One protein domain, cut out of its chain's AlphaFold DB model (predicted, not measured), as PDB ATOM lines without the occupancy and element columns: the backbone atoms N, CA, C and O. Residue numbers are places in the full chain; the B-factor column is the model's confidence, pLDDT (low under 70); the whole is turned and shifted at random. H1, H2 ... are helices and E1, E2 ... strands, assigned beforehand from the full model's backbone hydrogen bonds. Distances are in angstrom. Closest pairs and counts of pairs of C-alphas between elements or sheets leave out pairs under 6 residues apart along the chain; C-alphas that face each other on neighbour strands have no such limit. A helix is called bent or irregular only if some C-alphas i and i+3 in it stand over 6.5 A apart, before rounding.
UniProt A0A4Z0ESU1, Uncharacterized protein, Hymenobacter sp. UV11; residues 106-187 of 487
ATOM      1  N   TYR A 106     130.939 131.188 185.977       78.44
ATOM      2  CA  TYR A 106     130.471 130.081 186.806       78.44
ATOM      3  C   TYR A 106     131.673 129.274 187.290       78.44
ATOM      4  O   TYR A 106     132.381 128.671 186.479       78.44
ATOM      5  N   ASP A 107     131.902 129.284 188.598       79.19
ATOM      6  CA  ASP A 107     132.879 128.419 189.235       79.19
ATOM      7  C   ASP A 107     132.244 127.038 189.440       79.19
ATOM      8  O   ASP A 107     131.283 126.884 190.191       79.19
ATOM      9  N   TYR A 108     132.762 126.037 188.726       73.00
ATOM     10  CA  TYR A 108     132.273 124.661 188.810       73.00
ATOM     11  C   TYR A 108     132.685 123.955 190.106       73.00
ATOM     12  O   TYR A 108     132.063 122.958 190.457       73.00
ATOM     13  N   THR A 109     133.712 124.446 190.802       75.69
ATOM     14  CA  THR A 109     134.161 123.900 192.088       75.69
ATOM     15  C   THR A 109     133.264 124.406 193.218       75.69
ATOM     16  O   THR A 109     132.916 123.643 194.114       75.69
ATOM     17  N   GLU A 110     132.851 125.676 193.163       80.75
ATOM     18  CA  GLU A 110     131.944 126.284 194.154       80.75
ATOM     19  C   GLU A 110     130.455 126.223 193.754       80.75
ATOM     20  O   GLU A 110     129.596 126.699 194.497       80.75
ATOM     21  N   GLU A 111     130.146 125.673 192.576       79.12
ATOM     22  CA  GLU A 111     128.805 125.584 191.977       79.12
ATOM     23  C   GLU A 111     128.028 126.917 191.948       79.12
ATOM     24  O   GLU A 111     126.790 126.949 191.978       79.12
ATOM     25  N   ARG A 112     128.737 128.046 191.838       83.88
ATOM     26  CA  ARG A 112     128.138 129.387 191.867       83.88
ATOM     27  C   ARG A 112     128.790 130.343 190.880       83.88
ATOM     28  O   ARG A 112     129.931 130.175 190.464       83.88
ATOM     29  N   TYR A 113     128.060 131.401 190.538       80.75
ATOM     30  CA  TYR A 113     128.626 132.513 189.784       80.75
ATOM     31  C   TYR A 113     129.477 133.393 190.697       80.75
ATOM     32  O   TYR A 113     129.006 133.831 191.746       80.75
ATOM     33  N   LEU A 114     130.700 133.679 190.263       84.25
ATOM     34  CA  LEU A 114     131.546 134.696 190.870       84.25
ATOM     35  C   LEU A 114     131.140 136.065 190.327       84.25
ATOM     36  O   LEU A 114     131.015 136.261 189.112       84.25
ATOM     37  N   SER A 115     130.960 137.027 191.226       86.62
ATOM     38  CA  SER A 115     130.931 138.437 190.855       86.62
ATOM     39  C   SER A 115     132.253 138.842 190.199       86.62
ATOM     40  O   SER A 115     133.276 138.170 190.331       86.62
ATOM     41  N   TYR A 116     132.250 139.973 189.494       86.31
ATOM     42  CA  TYR A 116     133.473 140.487 188.884       86.31
ATOM     43  C   TYR A 116     134.591 140.705 189.918       86.31
ATOM     44  O   TYR A 116     135.734 140.345 189.662       86.31
ATOM     45  N   THR A 117     134.253 141.213 191.108       88.25
ATOM     46  CA  THR A 117     135.208 141.397 192.211       88.25
ATOM     47  C   THR A 117     135.781 140.066 192.693       88.25
ATOM     48  O   THR A 117     136.996 139.927 192.766       88.25
ATOM     49  N   GLU A 118     134.933 139.064 192.932       90.25
ATOM     50  CA  GLU A 118     135.382 137.729 193.362       90.25
ATOM     51  C   GLU A 118     136.241 137.037 192.298       90.25
ATOM     52  O   GLU A 118     137.216 136.361 192.623       90.25
ATOM     53  N   LEU A 119     135.919 137.225 191.014       89.81
ATOM     54  CA  LEU A 119     136.739 136.722 189.916       89.81
ATOM     55  C   LEU A 119     138.139 137.351 189.936       89.81
ATOM     56  O   LEU A 119     139.126 136.635 189.771       89.81
ATOM     57  N   LEU A 120     138.231 138.669 190.144       88.19
ATOM     58  CA  LEU A 120     139.512 139.372 190.241       88.19
ATOM     59  C   LEU A 120     140.316 138.920 191.464       88.19
ATOM     60  O   LEU A 120     141.508 138.659 191.332       88.19
ATOM     61  N   GLU A 121     139.672 138.770 192.623       90.00
ATOM     62  CA  GLU A 121     140.304 138.226 193.832       90.00
ATOM     63  C   GLU A 121     140.847 136.812 193.583       90.00
ATOM     64  O   GLU A 121     141.981 136.504 193.950       90.00
ATOM     65  N   ARG A 122     140.089 135.961 192.882       88.06
ATOM     66  CA  ARG A 122     140.520 134.599 192.543       88.06
ATOM     67  C   ARG A 122     141.721 134.580 191.599       88.06
ATOM     68  O   ARG A 122     142.642 133.793 191.817       88.06
ATOM     69  N   ILE A 123     141.725 135.440 190.577       87.25
ATOM     70  CA  ILE A 123     142.877 135.625 189.678       87.25
ATOM     71  C   ILE A 123     144.102 136.045 190.492       87.25
ATOM     72  O   ILE A 123     145.156 135.432 190.344       87.25
ATOM     73  N   LEU A 124     143.942 137.020 191.393       86.88
ATOM     74  CA  LEU A 124     145.011 137.548 192.241       86.88
ATOM     75  C   LEU A 124     145.640 136.467 193.130       86.88
ATOM     76  O   LEU A 124     146.861 136.371 193.224       86.88
ATOM     77  N   VAL A 125     144.807 135.633 193.761       87.38
ATOM     78  CA  VAL A 125     145.261 134.538 194.631       87.38
ATOM     79  C   VAL A 125     146.029 133.478 193.831       87.38
ATOM     80  O   VAL A 125     147.090 133.038 194.267       87.38
ATOM     81  N   ILE A 126     145.533 133.087 192.651       84.69
ATOM     82  CA  ILE A 126     146.204 132.090 191.793       84.69
ATOM     83  C   ILE A 126     147.516 132.640 191.231       84.69
ATOM     84  O   ILE A 126     148.512 131.918 191.170       84.69
ATOM     85  N   GLU A 127     147.532 133.914 190.834       83.88
ATOM     86  CA  GLU A 127     148.757 134.617 190.468       83.88
ATOM     87  C   GLU A 127     149.763 134.547 191.635       83.88
ATOM     88  O   GLU A 127     150.857 134.009 191.464       83.88
ATOM     89  N   ALA A 128     149.395 135.002 192.836       83.31
ATOM     90  CA  ALA A 128     150.275 134.984 194.008       83.31
ATOM     91  C   ALA A 128     150.862 133.587 194.312       83.31
ATOM     92  O   ALA A 128     152.067 133.465 194.536       83.31
ATOM     93  N   ASP A 129     150.053 132.526 194.249       82.12
ATOM     94  CA  ASP A 129     150.518 131.144 194.450       82.12
ATOM     95  C   ASP A 129     151.522 130.699 193.369       82.12
ATOM     96  O   ASP A 129     152.610 130.200 193.675       82.12
ATOM     97  N   LEU A 130     151.229 130.965 192.090       79.94
ATOM     98  CA  LEU A 130     152.163 130.685 190.992       79.94
ATOM     99  C   LEU A 130     153.495 131.429 191.150       79.94
ATOM    100  O   LEU A 130     154.531 130.934 190.689       79.94
ATOM    101  N   PHE A 131     153.472 132.604 191.784       79.38
ATOM    102  CA  PHE A 131     154.662 133.423 192.003       79.38
ATOM    103  C   PHE A 131     155.550 132.785 193.061       79.38
ATOM    104  O   PHE A 131     156.729 132.544 192.802       79.38
ATOM    105  N   VAL A 132     154.961 132.419 194.202       81.12
ATOM    106  CA  VAL A 132     155.655 131.724 195.295       81.12
ATOM    107  C   VAL A 132     156.250 130.396 194.824       81.12
ATOM    108  O   VAL A 132     157.363 130.041 195.209       81.12
ATOM    109  N   GLN A 133     155.566 129.683 193.928       81.38
ATOM    110  CA  GLN A 133     156.070 128.432 193.357       81.38
ATOM    111  C   GLN A 133     157.171 128.619 192.295       81.38
ATOM    112  O   GLN A 133     157.689 127.623 191.781       81.38
ATOM    113  N   GLY A 134     157.510 129.857 191.913       80.62
ATOM    114  CA  GLY A 134     158.464 130.146 190.837       80.62
ATOM    115  C   GLY A 134     157.990 129.681 189.452       80.62
ATOM    116  O   GLY A 134     158.804 129.485 188.552       80.62
ATOM    117  N   LYS A 135     156.678 129.469 189.278       75.06
ATOM    118  CA  LYS A 135     156.050 128.944 188.050       75.06
ATOM    119  C   LYS A 135     155.329 130.018 187.234       75.06
ATOM    120  O   LYS A 135     154.587 129.683 186.315       75.06
ATOM    121  N   TYR A 136     155.518 131.290 187.567       68.31
ATOM    122  CA  TYR A 136     154.785 132.393 186.956       68.31
ATOM    123  C   TYR A 136     155.066 132.497 185.443       68.31
ATOM    124  O   TYR A 136     156.209 132.745 185.044       68.31
ATOM    125  N   PRO A 137     154.054 132.322 184.575       55.78
ATOM    126  CA  PRO A 137     154.228 132.497 183.144       55.78
ATOM    127  C   PRO A 137     154.205 134.000 182.827       55.78
ATOM    128  O   PRO A 137     153.258 134.713 183.147       55.78
ATOM    129  N   PHE A 138     155.276 134.512 182.229       55.34
ATOM    130  CA  PHE A 138     155.422 135.931 181.903       55.34
ATOM    131  C   PHE A 138     154.325 136.445 180.952       55.34
ATOM    132  O   PHE A 138     154.142 135.907 179.859       55.34
ATOM    133  N   ARG A 139     153.713 137.586 181.302       53.38
ATOM    134  CA  ARG A 139     153.252 138.574 180.309       53.38
ATOM    135  C   ARG A 139     153.779 139.984 180.586       53.38
ATOM    136  O   ARG A 139     154.282 140.585 179.649       53.38
ATOM    137  N   ASP A 140     153.810 140.432 181.850       56.62
ATOM    138  CA  ASP A 140     154.166 141.828 182.189       56.62
ATOM    139  C   ASP A 140     155.156 142.011 183.372       56.62
ATOM    140  O   ASP A 140     155.340 143.123 183.857       56.62
ATOM    141  N   GLY A 141     155.843 140.953 183.831       55.09
ATOM    142  CA  GLY A 141     156.775 141.018 184.976       55.09
ATOM    143  C   GLY A 141     156.094 140.876 186.353       55.09
ATOM    144  O   GLY A 141     154.877 140.690 186.412       55.09
ATOM    145  N   PRO A 142     156.859 140.882 187.465       53.16
ATOM    146  CA  PRO A 142     156.313 140.675 188.806       53.16
ATOM    147  C   PRO A 142     155.429 141.856 189.226       53.16
ATOM    148  O   PRO A 142     155.893 142.992 189.287       53.16
ATOM    149  N   LYS A 143     154.154 141.576 189.519       61.06
ATOM    150  CA  LYS A 143     153.164 142.570 189.972       61.06
ATOM    151  C   LYS A 143     153.101 142.739 191.493       61.06
ATOM    152  O   LYS A 143     152.366 143.605 191.948       61.06
ATOM    153  N   PHE A 144     153.835 141.924 192.251       62.19
ATOM    154  CA  PHE A 144     153.721 141.853 193.707       62.19
ATOM    155  C   PHE A 144     155.071 142.002 194.394       62.19
ATOM    156  O   PHE A 144     156.084 141.460 193.945       62.19
ATOM    157  N   THR A 145     155.049 142.711 195.512       69.81
ATOM    158  CA  THR A 145     156.093 142.722 196.534       69.81
ATOM    159  C   THR A 145     155.889 141.573 197.532       69.81
ATOM    160  O   THR A 145     154.785 141.044 197.673       69.81
ATOM    161  N   ASP A 146     156.946 141.195 198.259       58.72
ATOM    162  CA  ASP A 146     156.884 140.133 199.280       58.72
ATOM    163  C   ASP A 146     155.850 140.427 200.389       58.72
ATOM    164  O   ASP A 146     155.221 139.511 200.921       58.72
ATOM    165  N   GLU A 147     155.619 141.705 200.708       66.12
ATOM    166  CA  GLU A 147     154.610 142.140 201.684       66.12
ATOM    167  C   GLU A 147     153.174 141.956 201.160       66.12
ATOM    168  O   GLU A 147     152.300 141.498 201.899       66.12
ATOM    169  N   GLU A 148     152.925 142.235 199.877       66.69
ATOM    170  CA  GLU A 148     151.612 142.037 199.241       66.69
ATOM    171  C   GLU A 148     151.247 140.550 199.147       66.69
ATOM    172  O   GLU A 148     150.103 140.176 199.411       66.69
ATOM    173  N   LEU A 149     152.222 139.682 198.857       57.69
ATOM    174  CA  LEU A 149     152.022 138.228 198.839       57.69
ATOM    175  C   LEU A 149     151.593 137.692 200.204       57.69
ATOM    176  O   LEU A 149     150.707 136.841 200.286       57.69
ATOM    177  N   HIS A 150     152.186 138.211 201.281       59.06
ATOM    178  CA  HIS A 150     151.870 137.756 202.631       59.06
ATOM    179  C   HIS A 150     150.443 138.141 203.062       59.06
ATOM    180  O   HIS A 150     149.813 137.395 203.818       59.06
ATOM    181  N   ILE A 151     149.919 139.263 202.554       66.50
ATOM    182  CA  ILE A 151     148.536 139.717 202.773       66.50
ATOM    183  C   ILE A 151     147.550 138.883 201.944       66.50
ATOM    184  O   ILE A 151     146.538 138.432 202.478       66.50
ATOM    185  N   ILE A 152     147.855 138.640 200.664       63.16
ATOM    186  CA  ILE A 152     146.984 137.891 199.740       63.16
ATOM    187  C   ILE A 152     146.856 136.421 200.168       63.16
ATOM    188  O   ILE A 152     145.760 135.862 200.160       63.16
ATOM    189  N   LEU A 153     147.962 135.794 200.580       57.41
ATOM    190  CA  LEU A 153     147.995 134.378 200.961       57.41
ATOM    191  C   LEU A 153     147.631 134.138 202.437       57.41
ATOM    192  O   LEU A 153     147.256 133.029 202.804       57.41
ATOM    193  N   GLY A 154     147.713 135.164 203.292       47.41
ATOM    194  CA  GLY A 154     147.517 135.053 204.744       47.41
ATOM    195  C   GLY A 154     146.066 134.903 205.224       47.41
ATOM    196  O   GLY A 154     145.856 134.708 206.420       47.41
ATOM    197  N   GLY A 155     145.073 134.995 204.332       49.59
ATOM    198  CA  GLY A 155     143.644 134.881 204.666       49.59
ATOM    199  C   GLY A 155     142.837 133.912 203.793       49.59
ATOM    200  O   GLY A 155     141.649 133.722 204.048       49.59
ATOM    201  N   ALA A 156     143.450 133.298 202.779       43.66
ATOM    202  CA  ALA A 156     142.759 132.412 201.849       43.66
ATOM    203  C   ALA A 156     142.864 130.941 202.303       43.66
ATOM    204  O   ALA A 156     143.941 130.506 202.718       43.66
ATOM    205  N   PRO A 157     141.780 130.144 202.235       43.50
ATOM    206  CA  PRO A 157     141.874 128.707 202.464       43.50
ATOM    207  C   PRO A 157     142.833 128.070 201.440       43.50
ATOM    208  O   PRO A 157     142.884 128.528 200.295       43.50
ATOM    209  N   PRO A 158     143.582 127.018 201.821       42.84
ATOM    210  CA  PRO A 158     144.438 126.302 200.884       42.84
ATOM    211  C   PRO A 158     143.599 125.804 199.705       42.84
ATOM    212  O   PRO A 158     142.557 125.170 199.896       42.84
ATOM    213  N   ILE A 159     144.035 126.129 198.487       50.22
ATOM    214  CA  ILE A 159     143.359 125.705 197.261       50.22
ATOM    215  C   ILE A 159     143.495 124.177 197.179       50.22
ATOM    216  O   ILE A 159     144.611 123.676 197.327       50.22
ATOM    217  N   PRO A 160     142.397 123.423 196.995       47.16
ATOM    218  CA  PRO A 160     142.465 121.970 196.916       47.16
ATOM    219  C   PRO A 160     143.405 121.534 195.786       47.16
ATOM    220  O   PRO A 160     143.372 122.098 194.692       47.16
ATOM    221  N   ASP A 161     144.226 120.517 196.059       43.31
ATOM    222  CA  ASP A 161     145.078 119.851 195.073       43.31
ATOM    223  C   ASP A 161     144.193 119.216 193.982       43.31
ATOM    224  O   ASP A 161     143.793 118.058 194.091       43.31
ATOM    225  N   GLU A 162     143.833 119.964 192.935       42.12
ATOM    226  CA  GLU A 162     143.101 119.420 191.790       42.12
ATOM    227  C   GLU A 162     144.069 118.794 190.769       42.12
ATOM    228  O   GLU A 162     144.878 119.490 190.146       42.12
ATOM    229  N   PRO A 163     143.967 117.480 190.496       42.09
ATOM    230  CA  PRO A 163     144.717 116.834 189.439       42.09
ATOM    231  C   PRO A 163     143.808 116.691 188.213       42.09
ATOM    232  O   PRO A 163     143.006 115.759 188.174       42.09
ATOM    233  N   ARG A 164     143.919 117.580 187.209       43.09
ATOM    234  CA  ARG A 164     143.545 117.276 185.798       43.09
ATOM    235  C   ARG A 164     143.898 118.353 184.767       43.09
ATOM    236  O   ARG A 164     144.125 117.995 183.615       43.09
ATOM    237  N   PHE A 165     144.010 119.626 185.144       43.78
ATOM    238  CA  PHE A 165     144.363 120.713 184.223       43.78
ATOM    239  C   PHE A 165     145.400 121.620 184.895       43.78
ATOM    240  O   PHE A 165     145.145 122.151 185.967       43.78
ATOM    241  N   GLY A 166     146.606 121.753 184.331       57.22
ATOM    242  CA  GLY A 166     147.675 122.536 184.968       57.22
ATOM    243  C   GLY A 166     147.258 123.991 185.225       57.22
ATOM    244  O   GLY A 166     146.542 124.567 184.404       57.22
ATOM    245  N   TYR A 167     147.736 124.592 186.322       56.25
ATOM    246  CA  TYR A 167     147.403 125.952 186.787       56.25
ATOM    247  C   TYR A 167     147.372 127.035 185.689       56.25
ATOM    248  O   TYR A 167     146.506 127.906 185.714       56.25
ATOM    249  N   SER A 168     148.250 126.949 184.682       61.56
ATOM    250  CA  SER A 168     148.253 127.856 183.519       61.56
ATOM    251  C   SER A 168     146.906 127.884 182.786       61.56
ATOM    252  O   SER A 168     146.424 128.949 182.427       61.56
ATOM    253  N   SER A 169     146.267 126.726 182.602       74.31
ATOM    254  CA  SER A 169     144.993 126.628 181.880       74.31
ATOM    255  C   SER A 169     143.807 127.184 182.672       74.31
ATOM    256  O   SER A 169     142.878 127.728 182.076       74.31
ATOM    257  N   LEU A 170     143.841 127.087 184.007       78.25
ATOM    258  CA  LEU A 170     142.834 127.697 184.872       78.25
ATOM    259  C   LEU A 170     142.952 129.223 184.823       78.25
ATOM    260  O   LEU A 170     141.958 129.901 184.578       78.25
ATOM    261  N   LEU A 171     144.168 129.750 184.980       80.00
ATOM    262  CA  LEU A 171     144.420 131.187 184.935       80.00
ATOM    263  C   LEU A 171     144.037 131.790 183.570       80.00
ATOM    264  O   LEU A 171     143.351 132.811 183.519       80.00
ATOM    265  N   ASP A 172     144.368 131.113 182.464       78.81
ATOM    266  CA  ASP A 172     143.940 131.513 181.117       78.81
ATOM    267  C   ASP A 172     142.406 131.567 180.986       78.81
ATOM    268  O   ASP A 172     141.854 132.505 180.404       78.81
ATOM    269  N   ASN A 173     141.690 130.591 181.556       81.44
ATOM    270  CA  ASN A 173     140.225 130.576 181.551       81.44
ATOM    271  C   ASN A 173     139.625 131.729 182.369       81.44
ATOM    272  O   ASN A 173     138.632 132.323 181.930       81.44
ATOM    273  N   LEU A 174     140.221 132.060 183.519       85.50
ATOM    274  CA  LEU A 174     139.788 133.177 184.359       85.50
ATOM    275  C   LEU A 174     140.040 134.522 183.668       85.50
ATOM    276  O   LEU A 174     139.133 135.351 183.621       85.50
ATOM    277  N   PHE A 175     141.190 134.712 183.016       85.75
ATOM    278  CA  PHE A 175     141.441 135.913 182.211       85.75
ATOM    279  C   PHE A 175     140.481 136.039 181.026       85.75
ATOM    280  O   PHE A 175     139.962 137.121 180.751       85.75
ATOM    281  N   LEU A 176     140.183 134.936 180.335       84.00
ATOM    282  CA  LEU A 176     139.160 134.933 179.287       84.00
ATOM    283  C   LEU A 176     137.764 135.238 179.847       84.00
ATOM    284  O   LEU A 176     136.922 135.782 179.134       84.00
ATOM    285  N   ALA A 177     137.467 134.863 181.092       85.19
ATOM    286  CA  ALA A 177     136.231 135.251 181.762       85.19
ATOM    287  C   ALA A 177     136.212 136.749 182.087       85.19
ATOM    288  O   ALA A 177     135.242 137.415 181.732       85.19
ATOM    289  N   GLN A 178     137.304 137.283 182.636       90.06
ATOM    290  CA  GLN A 178     137.461 138.709 182.920       90.06
ATOM    291  C   GLN A 178     137.239 139.549 181.656       90.06
ATOM    292  O   GLN A 178     136.356 140.404 181.636       90.06
ATOM    293  N   GLN A 179     137.946 139.234 180.565       88.69
ATOM    294  CA  GLN A 179     137.807 139.948 179.289       88.69
ATOM    295  C   GLN A 179     136.375 139.914 178.748       88.69
ATOM    296  O   GLN A 179     135.906 140.897 178.181       88.69
ATOM    297  N   ARG A 180     135.660 138.794 178.913       86.94
ATOM    298  CA  ARG A 180     134.255 138.681 178.489       86.94
ATOM    299  C   ARG A 180     133.333 139.563 179.320       86.94
ATOM    300  O   ARG A 180     132.429 140.166 178.748       86.94
ATOM    301  N   ILE A 181     133.544 139.623 180.635       89.00
ATOM    302  CA  ILE A 181     132.748 140.475 181.523       89.00
ATOM    303  C   ILE A 181     132.996 141.944 181.176       89.00
ATOM    304  O   ILE A 181     132.034 142.676 180.974       89.00
ATOM    305  N   GLU A 182     134.254 142.360 181.024       90.88
ATOM    306  CA  GLU A 182     134.607 143.728 180.619       90.88
ATOM    307  C   GLU A 182     134.003 144.097 179.252       90.88
ATOM    308  O   GLU A 182     133.373 145.147 179.103       90.88
ATOM    309  N   ASP A 183     134.137 143.217 178.256       89.50
ATOM    310  CA  ASP A 183     133.575 143.403 176.914       89.50
ATOM    311  C   ASP A 183     132.041 143.520 176.940       89.50
ATOM    312  O   ASP A 183     131.468 144.358 176.241       89.50
ATOM    313  N   TYR A 184     131.370 142.729 177.783       92.06
ATOM    314  CA  TYR A 184     129.932 142.841 178.013       92.06
ATOM    315  C   TYR A 184     129.551 144.171 178.682       92.06
ATOM    316  O   TYR A 184     128.665 144.858 178.173       92.06
ATOM    317  N   GLN A 185     130.216 144.563 179.775       90.56
ATOM    318  CA  GLN A 185     129.909 145.809 180.494       90.56
ATOM    319  C   GLN A 185     130.018 147.028 179.569       90.56
ATOM    320  O   GLN A 185     129.152 147.903 179.581       90.56
ATOM    321  N   ASN A 186     131.026 147.036 178.696       93.69
ATOM    322  CA  ASN A 186     131.238 148.103 177.721       93.69
ATOM    323  C   ASN A 186     130.197 148.127 176.588       93.69
ATOM    324  O   ASN A 186     130.060 149.149 175.918       93.69
ATOM    325  N   ARG A 187     129.482 147.020 176.343       93.25
ATOM    326  CA  ARG A 187     128.571 146.844 175.194       93.25
ATOM    327  C   ARG A 187     127.194 146.323 175.584       93.25
ATOM    328  O   ARG A 187     126.525 145.636 174.806       93.25
TER     329      ARG A 187
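Overview. This is residues 106 to 187 of the 487 residues of an uncharacterized protein of Hymenobacter sp. UV11 (UniProt A0A4Z0ESU1). Two long helices, H3 and H1, pack side by side and run opposite ways, and the short helix H2 packs slantwise on residues 124 to 129 of H1, on the side away from H3, which puts H1 in the middle of the three. Two long loops join the helices, with residues 161 to 166 of the second sticking out, and before H1 a short turn of chain with the small strand E1 leads into its first end. The printed part has 82 residues, with one named strand and three named helices in the order E1, H1, H2, H3, and its class is mostly helix. The whole is compact, with a radius of gyration of the C-alphas of 13.3 A, and spans 37 by 28 by 23 A.

Arrangement. The longest helix by residues is H3, residues 167 to 186, and it touches H1, residues 116 to 132. Their closest C-alphas, those of Leu 174 and Ile 123, are 6.6 A apart. The two helices run opposite ways at a shallow tilt of 29 degrees. H1 also touches H2, residues 146 to 153, with residues 124 to 129 of H1 alone. The closest C-alphas of H1 and H2, those of Ala 128 and Leu 149, are 6.1 A apart, and the helices run opposite ways at a steep tilt of 55 degrees. H2 and H3 are apart. E1, residues 112 to 114, and H1 meet only through their link, while E1 is apart from H2 and from H3. E1 pairs with no named strand, but its residues 112 to 113 pair antiparallel with residues 106 to 107. In H1, H2 and H3 every backbone O i to N i+4 pair is within hydrogen-bond range.

Along the chain. H3, 20 residues, measures 28.9 A from C-alpha 167 at (147.403, 125.952, 186.787) to C-alpha 186 at (131.238, 148.103, 177.721). H1, 17 residues, measures 24.7 A and begins with C-alpha 116 at (133.473, 140.487, 188.884). H2 has 8 residues and measures 10.7 A. E1 has 3 residues and measures 6.4 A. None of the helices is bent.

Size, cuts and confidence. The two C-alphas farthest apart, those of Asp 146 and Arg 187, are 37.8 A apart. The printed part has no cut. The link from E1 to H1 is tight, with 1 residue, while those from H1 to H2 and from H2 to H3 are long, with 13 residues each. Residues 161 to 166 stand free. The mean pLDDT of the printed part is 72.4, and residues 136 to 168, of which 146 to 153 belong to H2 and 167 to 168 to H3, are under 70.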